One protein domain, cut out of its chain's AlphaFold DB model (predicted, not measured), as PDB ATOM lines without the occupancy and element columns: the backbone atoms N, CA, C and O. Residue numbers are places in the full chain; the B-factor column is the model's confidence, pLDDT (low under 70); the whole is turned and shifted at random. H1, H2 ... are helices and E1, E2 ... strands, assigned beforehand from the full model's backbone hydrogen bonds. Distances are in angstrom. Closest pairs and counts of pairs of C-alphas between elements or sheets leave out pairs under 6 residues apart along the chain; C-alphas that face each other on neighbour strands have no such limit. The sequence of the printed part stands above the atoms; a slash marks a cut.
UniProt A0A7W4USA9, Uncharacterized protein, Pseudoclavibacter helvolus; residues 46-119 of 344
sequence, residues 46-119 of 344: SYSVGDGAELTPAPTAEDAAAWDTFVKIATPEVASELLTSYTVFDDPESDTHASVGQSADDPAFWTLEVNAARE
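AT A GLANCE: This is residues 46 to 119 of the 344 residues of an uncharacterized protein of Pseudoclavibacter helvolus (UniProt A0A7W4USA9). A twisted sheet of four strands forms a wall, with the two helices, H1 and H2, over one face and no named helix over the other. H1 runs slantwise over E4, and H2 crosses the sheet near the start of E2, about perpendicular to H1; a long link, residues 50 to 62, folds back beside E1 before it reaches H1. The printed part has 74 residues, with two named helices and four named strands in the order E1, H1, H2, E2, E3, E4, and its class is mixed, helices and strands. The sheet's order is E1, E2, E4, E3, and it is mixed, with E2 and E4 parallel and the other neighbour pairs antiparallel. The whole is compact and rounded, with a radius of gyration of the C-alphas of 11.7 A and spans of 32 by 26 by 22 A.

HOW THE PARTS SIT: E1, residues 46 to 49, is an edge strand and the antiparallel neighbour of E2, residues 83 to 89, at 157 degrees; N 47 and O 86 are 2.8 A apart, within hydrogen-bond range. Residues 48 to 49 of E1 also pair with residues 55 to 56, antiparallel. H1, residues 63 to 74, is on the sheet at a height of 9.4 A. It lies over E4, residues 110 to 115, at 47 degrees on the local plane, slantwise to the strands; only just is it not over E2 too, with 2 of its C-alphas there. The closest C-alphas of H1 and E4 are those of Ala 66 and Val 114, 7.8 A apart. H2, residues 76 to 82, is on the same face at a height of 10.0 A and runs across the strands, only just over E1 with 3 of its C-alphas. The helices are close but not clearly touching; their closest C-alphas, of Val 71 and Ala 79, are 6.3 A apart, and their lines are about perpendicular at 86 degrees. In H1 and H2 every O i to N i+4 pair is within hydrogen-bond range. E2 and E4 are parallel at 18 degrees, with N 87 and O 112 2.8 A apart. E3, residues 98 to 102, is the other edge strand and forms a hairpin with E4, antiparallel at 159 degrees, with N 113 and O 99 2.8 A apart.

IN THESE COORDINATES: E1 begins at C-alpha 46, (-21.746, -33.261, -15.570), and is 9.7 A long. H1 measures 16.6 A and H2 10.2 A. E2 is 17.2 A long, E3 13.9 A, and E4 16.8 A, ending at C-alpha 115, (-20.529, -21.906, -11.583).

THE WHOLE: The two C-alphas farthest apart, of Asp 51 and Glu 93, are 34.1 A apart. The printed part has no cut, and its one long link is E1 to H1. The mean pLDDT of the printed part is 95.4, and no printed residue is under 70.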
ATOM      1  N   SER A  46     -20.859 -33.223 -14.401       95.81
ATOM      2  CA  SER A  46     -21.746 -33.261 -15.570       95.81
ATOM      3  C   SER A  46     -22.888 -34.269 -15.432       95.81
ATOM      4  O   SER A  46     -22.728 -35.380 -14.914       95.81
ATOM      5  N   TYR A  47     -24.034 -33.875 -15.972       98.06
ATOM      6  CA  TYR A  47     -25.301 -34.587 -15.985       98.06
ATOM      7  C   TYR A  47     -25.828 -34.656 -17.419       98.06
ATOM      8  O   TYR A  47     -25.886 -33.640 -18.104       98.06
ATOM      9  N   SER A  48     -26.254 -35.832 -17.877       98.12
ATOM     10  CA  SER A  48     -27.036 -35.945 -19.110       98.12
ATOM     11  C   SER A  48     -28.482 -35.538 -18.842       98.12
ATOM     12  O   SER A  48     -29.075 -36.028 -17.872       98.12
ATOM     13  N   VAL A  49     -29.048 -34.721 -19.722       98.44
ATOM     14  CA  VAL A  49     -30.455 -34.306 -19.696       98.44
ATOM     15  C   VAL A  49     -31.292 -35.327 -20.474       98.44
ATOM     16  O   VAL A  49     -30.966 -35.673 -21.609       98.44
ATOM     17  N   GLY A  50     -32.340 -35.860 -19.847       96.56
ATOM     18  CA  GLY A  50     -33.295 -36.787 -20.458       96.56
ATOM     19  C   GLY A  50     -34.693 -36.192 -20.651       96.56
ATOM     20  O   GLY A  50     -34.947 -35.031 -20.322       96.56
ATOM     21  N   ASP A  51     -35.614 -37.024 -21.152       94.88
ATOM     22  CA  ASP A  51     -37.034 -36.692 -21.347       94.88
ATOM     23  C   ASP A  51     -37.627 -35.979 -20.115       94.88
ATOM     24  O   ASP A  51     -37.557 -36.487 -18.994       94.88
ATOM     25  N   GLY A  52     -38.252 -34.814 -20.315       95.69
ATOM     26  CA  GLY A  52     -38.871 -34.058 -19.220       95.69
ATOM     27  C   GLY A  52     -37.869 -33.472 -18.216       95.69
ATOM     28  O   GLY A  52     -38.230 -33.270 -17.057       95.69
ATOM     29  N   ALA A  53     -36.638 -33.205 -18.663       97.31
ATOM     30  CA  ALA A  53     -35.552 -32.589 -17.900       97.31
ATOM     31  C   ALA A  53     -35.036 -33.425 -16.706       97.31
ATOM     32  O   ALA A  53     -34.504 -32.873 -15.739       97.31
ATOM     33  N   GLU A  54     -35.159 -34.759 -16.761       97.94
ATOM     34  CA  GLU A  54     -34.562 -35.654 -15.758       97.94
ATOM     35  C   GLU A  54     -33.032 -35.723 -15.924       97.94
ATOM     36  O   GLU A  54     -32.527 -36.058 -16.995       97.94
ATOM     37  N   LEU A  55     -32.287 -35.435 -14.851       98.56
ATOM     38  CA  LEU A  55     -30.822 -35.490 -14.838       98.56
ATOM     39  C   LEU A  55     -30.295 -36.883 -14.465       98.56
ATOM     40  O   LEU A  55     -30.758 -37.511 -13.511       98.56
ATOM     41  N   THR A  56     -29.271 -37.348 -15.184       97.88
ATOM     42  CA  THR A  56     -28.515 -38.570 -14.856       97.88
ATOM     43  C   THR A  56     -27.003 -38.294 -14.855       97.88
ATOM     44  O   THR A  56     -26.495 -37.794 -15.854       97.88
ATOM     45  N   PRO A  57     -26.241 -38.650 -13.798       97.56
ATOM     46  CA  PRO A  57     -26.682 -39.263 -12.539       97.56
ATOM     47  C   PRO A  57     -27.610 -38.346 -11.726       97.56
ATOM     48  O   PRO A  57     -27.774 -37.180 -12.050       97.56
ATOM     49  N   ALA A  58     -28.224 -38.867 -10.661       97.12
ATOM     50  CA  ALA A  58     -29.045 -38.030  -9.787       97.12
ATOM     51  C   ALA A  58     -28.188 -36.886  -9.187       97.12
ATOM     52  O   ALA A  58     -27.128 -37.182  -8.621       97.12
ATOM     53  N   PRO A  59     -28.617 -35.616  -9.304       96.88
ATOM     54  CA  PRO A  59     -27.835 -34.455  -8.885       96.88
ATOM     55  C   PRO A  59     -27.707 -34.345  -7.364       96.88
ATOM     56  O   PRO A  59     -28.457 -34.968  -6.600       96.88
ATOM     57  N   THR A  60     -26.760 -33.522  -6.903       95.00
ATOM     58  CA  THR A  60     -26.788 -33.063  -5.510       95.00
ATOM     59  C   THR A  60     -27.977 -32.118  -5.299       95.00
ATOM     60  O   THR A  60     -28.582 -31.636  -6.253       95.00
ATOM     61  N   ALA A  61     -28.342 -31.838  -4.044       93.81
ATOM     62  CA  ALA A  61     -29.446 -30.917  -3.754       93.81
ATOM     63  C   ALA A  61     -29.158 -29.458  -4.170       93.81
ATOM     64  O   ALA A  61     -30.089 -28.667  -4.273       93.81
ATOM     65  N   GLU A  62     -27.885 -29.118  -4.370       90.19
ATOM     66  CA  GLU A  62     -27.401 -27.796  -4.771       90.19
ATOM     67  C   GLU A  62     -27.426 -27.662  -6.297       90.19
ATOM     68  O   GLU A  62     -28.139 -26.808  -6.818       90.19
ATOM     69  N   ASP A  63     -26.803 -28.611  -7.007       95.12
ATOM     70  CA  ASP A  63     -26.852 -28.700  -8.476       95.12
ATOM     71  C   ASP A  63     -28.312 -28.792  -8.980       95.12
ATOM     72  O   ASP A  63     -28.698 -28.167  -9.967       95.12
ATOM     73  N   ALA A  64     -29.176 -29.513  -8.253       96.12
ATOM     74  CA  ALA A  64     -30.604 -29.591  -8.555       96.12
ATOM     75  C   ALA A  64     -31.342 -28.249  -8.409       96.12
ATOM     76  O   ALA A  64     -32.303 -28.018  -9.131       96.12
ATOM     77  N   ALA A  65     -30.930 -27.363  -7.497       94.50
ATOM     78  CA  ALA A  65     -31.627 -26.097  -7.265       94.50
ATOM     79  C   ALA A  65     -31.382 -25.085  -8.399       94.50
ATOM     80  O   ALA A  65     -32.307 -24.371  -8.800       94.50
ATOM     81  N   ALA A  66     -30.164 -25.065  -8.947       95.56
ATOM     82  CA  ALA A  66     -29.839 -24.299 -10.146       95.56
ATOM     83  C   ALA A  66     -30.541 -24.887 -11.385       95.56
ATOM     84  O   ALA A  66     -31.201 -24.147 -12.118       95.56
ATOM     85  N   TRP A  67     -30.527 -26.216 -11.557       97.94
ATOM     86  CA  TRP A  67     -31.285 -26.884 -12.624       97.94
ATOM     87  C   TRP A  67     -32.795 -26.613 -12.559       97.94
ATOM     88  O   TRP A  67     -33.389 -26.185 -13.544       97.94
ATOM     89  N   ASP A  68     -33.421 -26.772 -11.388       97.38
ATOM     90  CA  ASP A  68     -34.845 -26.483 -11.166       97.38
ATOM     91  C   ASP A  68     -35.189 -25.015 -11.472       97.38
ATOM     92  O   ASP A  68     -36.335 -24.692 -11.789       97.38
ATOM     93  N   THR A  69     -34.220 -24.105 -11.357       97.31
ATOM     94  CA  THR A  69     -34.383 -22.690 -11.712       97.31
ATOM     95  C   THR A  69     -34.401 -22.511 -13.223       97.31
ATOM     96  O   THR A  69     -35.369 -21.962 -13.753       97.31
ATOM     97  N   PHE A  70     -33.427 -23.087 -13.930       98.31
ATOM     98  CA  PHE A  70     -33.429 -23.108 -15.392       98.31
ATOM     99  C   PHE A  70     -34.682 -23.793 -15.965       98.31
ATOM    100  O   PHE A  70     -35.322 -23.268 -16.871       98.31
ATOM    101  N   VAL A  71     -35.116 -24.920 -15.394       98.56
ATOM    102  CA  VAL A  71     -36.304 -25.663 -15.851       98.56
ATOM    103  C   VAL A  71     -37.609 -24.879 -15.645       98.56
ATOM    104  O   VAL A  71     -38.526 -25.019 -16.456       98.56
ATOM    105  N   LYS A  72     -37.720 -24.001 -14.636       98.00
ATOM    106  CA  LYS A  72     -38.851 -23.046 -14.543       98.00
ATOM    107  C   LYS A  72     -38.831 -22.043 -15.697       98.00
ATOM    108  O   LYS A  72     -39.885 -21.730 -16.254       98.00
ATOM    109  N   ILE A  73     -37.641 -21.551 -16.050       98.38
ATOM    110  CA  ILE A  73     -37.436 -20.553 -17.104       98.38
ATOM    111  C   ILE A  73     -37.689 -21.171 -18.482       98.38
ATOM    112  O   ILE A  73     -38.527 -20.656 -19.220       98.38
ATOM    113  N   ALA A  74     -37.088 -22.315 -18.807       98.25
ATOM    114  CA  ALA A  74     -37.240 -22.970 -20.105       98.25
ATOM    115  C   ALA A  74     -38.577 -23.719 -20.286       98.25
ATOM    116  O   ALA A  74     -39.145 -23.664 -21.372       98.25
ATOM    117  N   THR A  75     -39.116 -24.302 -19.207       98.50
ATOM    118  CA  THR A  75     -39.993 -25.497 -19.131       98.50
ATOM    119  C   THR A  75     -39.250 -26.834 -19.294       98.50
ATOM    120  O   THR A  75     -38.234 -26.887 -19.991       98.50
ATOM    121  N   PRO A  76     -39.740 -27.937 -18.679       98.38
ATOM    122  CA  PRO A  76     -39.143 -29.266 -18.834       98.38
ATOM    123  C   PRO A  76     -39.089 -29.740 -20.286       98.38
ATOM    124  O   PRO A  76     -38.117 -30.374 -20.684       98.38
ATOM    125  N   GLU A  77     -40.126 -29.429 -21.070       98.00
ATOM    126  CA  GLU A  77     -40.215 -29.790 -22.484       98.00
ATOM    127  C   GLU A  77     -39.068 -29.155 -23.275       98.00
ATOM    128  O   GLU A  77     -38.259 -29.888 -23.839       98.00
ATOM    129  N   VAL A  78     -38.939 -27.821 -23.230       97.94
ATOM    130  CA  VAL A  78     -37.895 -27.074 -23.955       97.94
ATOM    131  C   VAL A  78     -36.498 -27.435 -23.454       97.94
ATOM    132  O   VAL A  78     -35.587 -27.609 -24.259       97.94
ATOM    133  N   ALA A  79     -36.316 -27.605 -22.139       98.25
ATOM    134  CA  ALA A  79     -35.035 -28.036 -21.585       98.25
ATOM    135  C   ALA A  79     -34.611 -29.410 -22.137       98.25
ATOM    136  O   ALA A  79     -33.464 -29.563 -22.536       98.25
ATOM    137  N   SER A  80     -35.532 -30.380 -22.236       97.38
ATOM    138  CA  SER A  80     -35.241 -31.697 -22.835       97.38
ATOM    139  C   SER A  80     -35.168 -31.713 -24.367       97.38
ATOM    140  O   SER A  80     -34.668 -32.678 -24.938       97.38
ATOM    141  N   GLU A  81     -35.676 -30.677 -25.038       97.56
ATOM    142  CA  GLU A  81     -35.609 -30.528 -26.497       97.56
ATOM    143  C   GLU A  81     -34.289 -29.885 -26.949       97.56
ATOM    144  O   GLU A  81     -33.753 -30.271 -27.986       97.56
ATOM    145  N   LEU A  82     -33.746 -28.944 -26.163       98.06
ATOM    146  CA  LEU A  82     -32.549 -28.178 -26.521       98.06
ATOM    147  C   LEU A  82     -31.260 -28.668 -25.845       98.06
ATOM    148  O   LEU A  82     -30.202 -28.610 -26.469       98.06
ATOM    149  N   LEU A  83     -31.314 -29.136 -24.592       98.44
ATOM    150  CA  LEU A  83     -30.117 -29.508 -23.829       98.44
ATOM    151  C   LEU A  83     -29.869 -31.019 -23.851       98.44
ATOM    152  O   LEU A  83     -30.757 -31.814 -23.551       98.44
ATOM    153  N   THR A  84     -28.621 -31.413 -24.111       98.12
ATOM    154  CA  THR A  84     -28.129 -32.787 -23.887       98.12
ATOM    155  C   THR A  84     -27.387 -32.933 -22.564       98.12
ATOM    156  O   THR A  84     -27.333 -34.030 -22.000       98.12
ATOM    157  N   SER A  85     -26.825 -31.836 -22.055       97.62
ATOM    158  CA  SER A  85     -25.955 -31.836 -20.880       97.62
ATOM    159  C   SER A  85     -26.170 -30.616 -19.989       97.62
ATOM    160  O   SER A  85     -26.477 -29.519 -20.448       97.62
ATOM    161  N   TYR A  86     -25.964 -30.832 -18.697       98.31
ATOM    162  CA  TYR A  86     -25.873 -29.805 -17.670       98.31
ATOM    163  C   TYR A  86     -24.602 -30.056 -16.856       98.31
ATOM    164  O   TYR A  86     -24.420 -31.160 -16.339       98.31
ATOM    165  N   THR A  87     -23.718 -29.069 -16.749       96.81
ATOM    166  CA  THR A  87     -22.458 -29.166 -16.001       96.81
ATOM    167  C   THR A  87     -22.429 -28.127 -14.891       96.81
ATOM    168  O   THR A  87     -22.755 -26.964 -15.105       96.81
ATOM    169  N   VAL A  88     -21.997 -28.533 -13.698       95.88
ATOM    170  CA  VAL A  88     -21.705 -27.615 -12.594       95.88
ATOM    171  C   VAL A  88     -20.219 -27.653 -12.283       95.88
ATOM    172  O   VAL A  88     -19.679 -28.715 -11.969       95.88
ATOM    173  N   PHE A  89     -19.562 -26.501 -12.344       93.06
ATOM    174  CA  PHE A  89     -18.182 -26.318 -11.895       93.06
ATOM    175  C   PHE A  89     -18.142 -25.432 -10.642       93.06
ATOM    176  O   PHE A  89     -19.162 -24.899 -10.218       93.06
ATOM    177  N   ASP A  90     -16.985 -25.335  -9.998       91.44
ATOM    178  CA  ASP A  90     -16.754 -24.503  -8.811       91.44
ATOM    179  C   ASP A  90     -15.411 -23.802  -9.029       91.44
ATOM    180  O   ASP A  90     -14.350 -24.398  -8.833       91.44
ATOM    181  N   ASP A  91     -15.461 -22.578  -9.560       90.75
ATOM    182  CA  ASP A  91     -14.274 -21.749  -9.767       90.75
ATOM    183  C   ASP A  91     -14.536 -20.309  -9.292       90.75
ATOM    184  O   ASP A  91     -15.148 -19.513 -10.014       90.75
ATOM    185  N   PRO A  92     -14.079 -19.938  -8.080       88.50
ATOM    186  CA  PRO A  92     -14.272 -18.597  -7.548       88.50
ATOM    187  C   PRO A  92     -13.442 -17.521  -8.263       88.50
ATOM    188  O   PRO A  92     -13.699 -16.339  -8.018       88.50
ATOM    189  N   GLU A  93     -12.491 -17.881  -9.130       88.25
ATOM    190  CA  GLU A  93     -11.660 -16.948  -9.907       88.25
ATOM    191  C   GLU A  93     -12.179 -16.758 -11.352       88.25
ATOM    192  O   GLU A  93     -11.675 -15.887 -12.057       88.25
ATOM    193  N   SER A  94     -13.177 -17.537 -11.799       87.25
ATOM    194  CA  SER A  94     -13.778 -17.424 -13.140       87.25
ATOM    195  C   SER A  94     -14.927 -16.415 -13.172       87.25
ATOM    196  O   SER A  94     -15.919 -16.579 -12.463       87.25
ATOM    197  N   ASP A  95     -14.845 -15.383 -14.011       86.25
ATOM    198  CA  ASP A  95     -15.906 -14.368 -14.139       86.25
ATOM    199  C   ASP A  95     -17.195 -14.909 -14.806       86.25
ATOM    200  O   ASP A  95     -18.211 -14.223 -14.842       86.25
ATOM    201  N   THR A  96     -17.207 -16.163 -15.274       88.38
ATOM    202  CA  THR A  96     -18.406 -16.840 -15.797       88.38
ATOM    203  C   THR A  96     -19.336 -17.295 -14.664       88.38
ATOM    204  O   THR A  96     -18.938 -18.064 -13.783       88.38
ATOM    205  N   HIS A  97     -20.597 -16.849 -14.707       92.94
ATOM    206  CA  HIS A  97     -21.661 -17.227 -13.763       92.94
ATOM    207  C   HIS A  97     -22.409 -18.479 -14.239       92.94
ATOM    208  O   HIS A  97     -22.509 -19.475 -13.517       92.94
ATOM    209  N   ALA A  98     -22.874 -18.439 -15.482       95.62
ATOM    210  CA  ALA A  98     -23.328 -19.574 -16.267       95.62
ATOM    211  C   ALA A  98     -22.865 -19.368 -17.720       95.62
ATOM    212  O   ALA A  98     -22.251 -18.344 -18.027       95.62
ATOM    213  N   SER A  99     -23.092 -20.363 -18.570       96.06
ATOM    214  CA  SER A  99     -22.974 -20.235 -20.023       96.06
ATOM    215  C   SER A  99     -23.759 -21.345 -20.723       96.06
ATOM    216  O   SER A  99     -23.887 -22.456 -20.198       96.06
ATOM    217  N   VAL A 100     -24.247 -21.087 -21.935       97.56
ATOM    218  CA  VAL A 100     -24.687 -22.134 -22.865       97.56
ATOM    219  C   VAL A 100     -23.759 -22.234 -24.067       97.56
ATOM    220  O   VAL A 100     -23.345 -21.241 -24.654       97.56
ATOM    221  N   GLY A 101     -23.450 -23.466 -24.461       95.38
ATOM    222  CA  GLY A 101     -22.631 -23.755 -25.637       95.38
ATOM    223  C   GLY A 101     -23.195 -24.916 -26.444       95.38
ATOM    224  O   GLY A 101     -23.823 -25.821 -25.890       95.38
ATOM    225  N   GLN A 102     -22.970 -24.908 -27.759       96.38
ATOM    226  CA  GLN A 102     -23.315 -26.042 -28.618       96.38
ATOM    227  C   GLN A 102     -22.621 -27.324 -28.134       96.38
ATOM    228  O   GLN A 102     -21.443 -27.325 -27.776       96.38
ATOM    229  N   SER A 103     -23.351 -28.436 -28.143       95.38
ATOM    230  CA  SER A 103     -22.825 -29.740 -27.751       95.38
ATOM    231  C   SER A 103     -21.746 -30.202 -28.729       95.38
ATOM    232  O   SER A 103     -21.951 -30.238 -29.943       95.38
ATOM    233  N   ALA A 104     -20.592 -30.609 -28.193       90.44
ATOM    234  CA  ALA A 104     -19.463 -31.087 -28.988       90.44
ATOM    235  C   ALA A 104     -19.761 -32.390 -29.764       90.44
ATOM    236  O   ALA A 104     -19.072 -32.688 -30.742       90.44
ATOM    237  N   ASP A 105     -20.775 -33.156 -29.340       93.62
ATOM    238  CA  ASP A 105     -21.227 -34.377 -30.021       93.62
ATOM    239  C   ASP A 105     -22.224 -34.087 -31.163       93.62
ATOM    240  O   ASP A 105     -22.196 -34.776 -32.187       93.62
ATOM    241  N   ASP A 106     -23.097 -33.083 -31.004       96.00
ATOM    242  CA  ASP A 106     -24.082 -32.656 -32.009       96.00
ATOM    243  C   ASP A 106     -24.466 -31.169 -31.804       96.00
ATOM    244  O   ASP A 106     -25.222 -30.863 -30.878       96.00
ATOM    245  N   PRO A 107     -24.001 -30.238 -32.664       95.19
ATOM    246  CA  PRO A 107     -24.228 -28.799 -32.501       95.19
ATOM    247  C   PRO A 107     -25.686 -28.355 -32.711       95.19
ATOM    248  O   PRO A 107     -25.987 -27.170 -32.576       95.19
ATOM    249  N   ALA A 108     -26.608 -29.272 -33.031       96.69
ATOM    250  CA  ALA A 108     -28.040 -28.991 -32.950       96.69
ATOM    251  C   ALA A 108     -28.552 -28.871 -31.499       96.69
ATOM    252  O   ALA A 108     -29.598 -28.262 -31.273       96.69
ATOM    253  N   PHE A 109     -27.817 -29.437 -30.538       98.06
ATOM    254  CA  PHE A 109     -28.131 -29.431 -29.110       98.06
ATOM    255  C   PHE A 109     -27.103 -28.631 -28.312       98.06
ATOM    256  O   PHE A 109     -26.053 -28.246 -28.821       98.06
ATOM    257  N   TRP A 110     -27.408 -28.408 -27.038       98.50
ATOM    258  CA  TRP A 110     -26.683 -27.492 -26.168       98.50
ATOM    259  C   TRP A 110     -26.268 -28.143 -24.841       98.50
ATOM    260  O   TRP A 110     -26.847 -29.134 -24.382       98.50
ATOM    261  N   THR A 111     -25.265 -27.544 -24.208       98.25
ATOM    262  CA  THR A 111     -24.888 -27.755 -22.810       98.25
ATOM    263  C   THR A 111     -25.153 -26.469 -22.042       98.25
ATOM    264  O   THR A 111     -24.826 -25.398 -22.543       98.25
ATOM    265  N   LEU A 112     -25.715 -26.582 -20.839       98.38
ATOM    266  CA  LEU A 112     -25.761 -25.501 -19.852       98.38
ATOM    267  C   LEU A 112     -24.653 -25.735 -18.824       98.38
ATOM    268  O   LEU A 112     -24.598 -26.809 -18.222       98.38
ATOM    269  N   GLU A 113     -23.808 -24.742 -18.587       97.06
ATOM    270  CA  GLU A 113     -22.773 -24.757 -17.555       97.06
ATOM    271  C   GLU A 113     -23.096 -23.720 -16.477       97.06
ATOM    272  O   GLU A 113     -23.598 -22.642 -16.776       97.06
ATOM    273  N   VAL A 114     -22.856 -24.049 -15.205       96.19
ATOM    274  CA  VAL A 114     -23.133 -23.166 -14.059       96.19
ATOM    275  C   VAL A 114     -21.979 -23.213 -13.070       96.19
ATOM    276  O   VAL A 114     -21.514 -24.292 -12.694       96.19
ATOM    277  N   ASN A 115     -21.559 -22.045 -12.597       94.06
ATOM    278  CA  ASN A 115     -20.529 -21.906 -11.583       94.06
ATOM    279  C   ASN A 115     -21.151 -21.885 -10.175       94.06
ATOM    280  O   ASN A 115     -21.755 -20.898  -9.759       94.06
ATOM    281  N   ALA A 116     -20.975 -22.957  -9.404       91.50
ATOM    282  CA  ALA A 116     -21.420 -23.042  -8.010       91.50
ATOM    283  C   ALA A 116     -20.691 -22.058  -7.071       91.50
ATOM    284  O   ALA A 116     -21.169 -21.801  -5.968       91.50
ATOM    285  N   ALA A 117     -19.567 -21.471  -7.503       88.31
ATOM    286  CA  ALA A 117     -18.860 -20.415  -6.776       88.31
ATOM    287  C   ALA A 117     -19.398 -18.994  -7.065       88.31
ATOM    288  O   ALA A 117     -18.747 -18.000  -6.714       88.31
ATOM    289  N   ARG A 118     -20.544 -18.891  -7.752       87.69
ATOM    290  CA  ARG A 118     -21.209 -17.641  -8.151       87.69
ATOM    291  C   ARG A 118     -22.617 -17.554  -7.550       87.69
ATOM    292  O   ARG A 118     -22.862 -18.070  -6.461       87.69
ATOM    293  N   GLU A 119     -23.485 -16.785  -8.193       81.62
ATOM    294  CA  GLU A 119     -24.642 -16.174  -7.549       81.62
ATOM    295  C   GLU A 119     -25.775 -17.145  -7.204       81.62
ATOM    296  O   GLU A 119     -25.872 -18.269  -7.702       81.62
TER     297      GLU A 119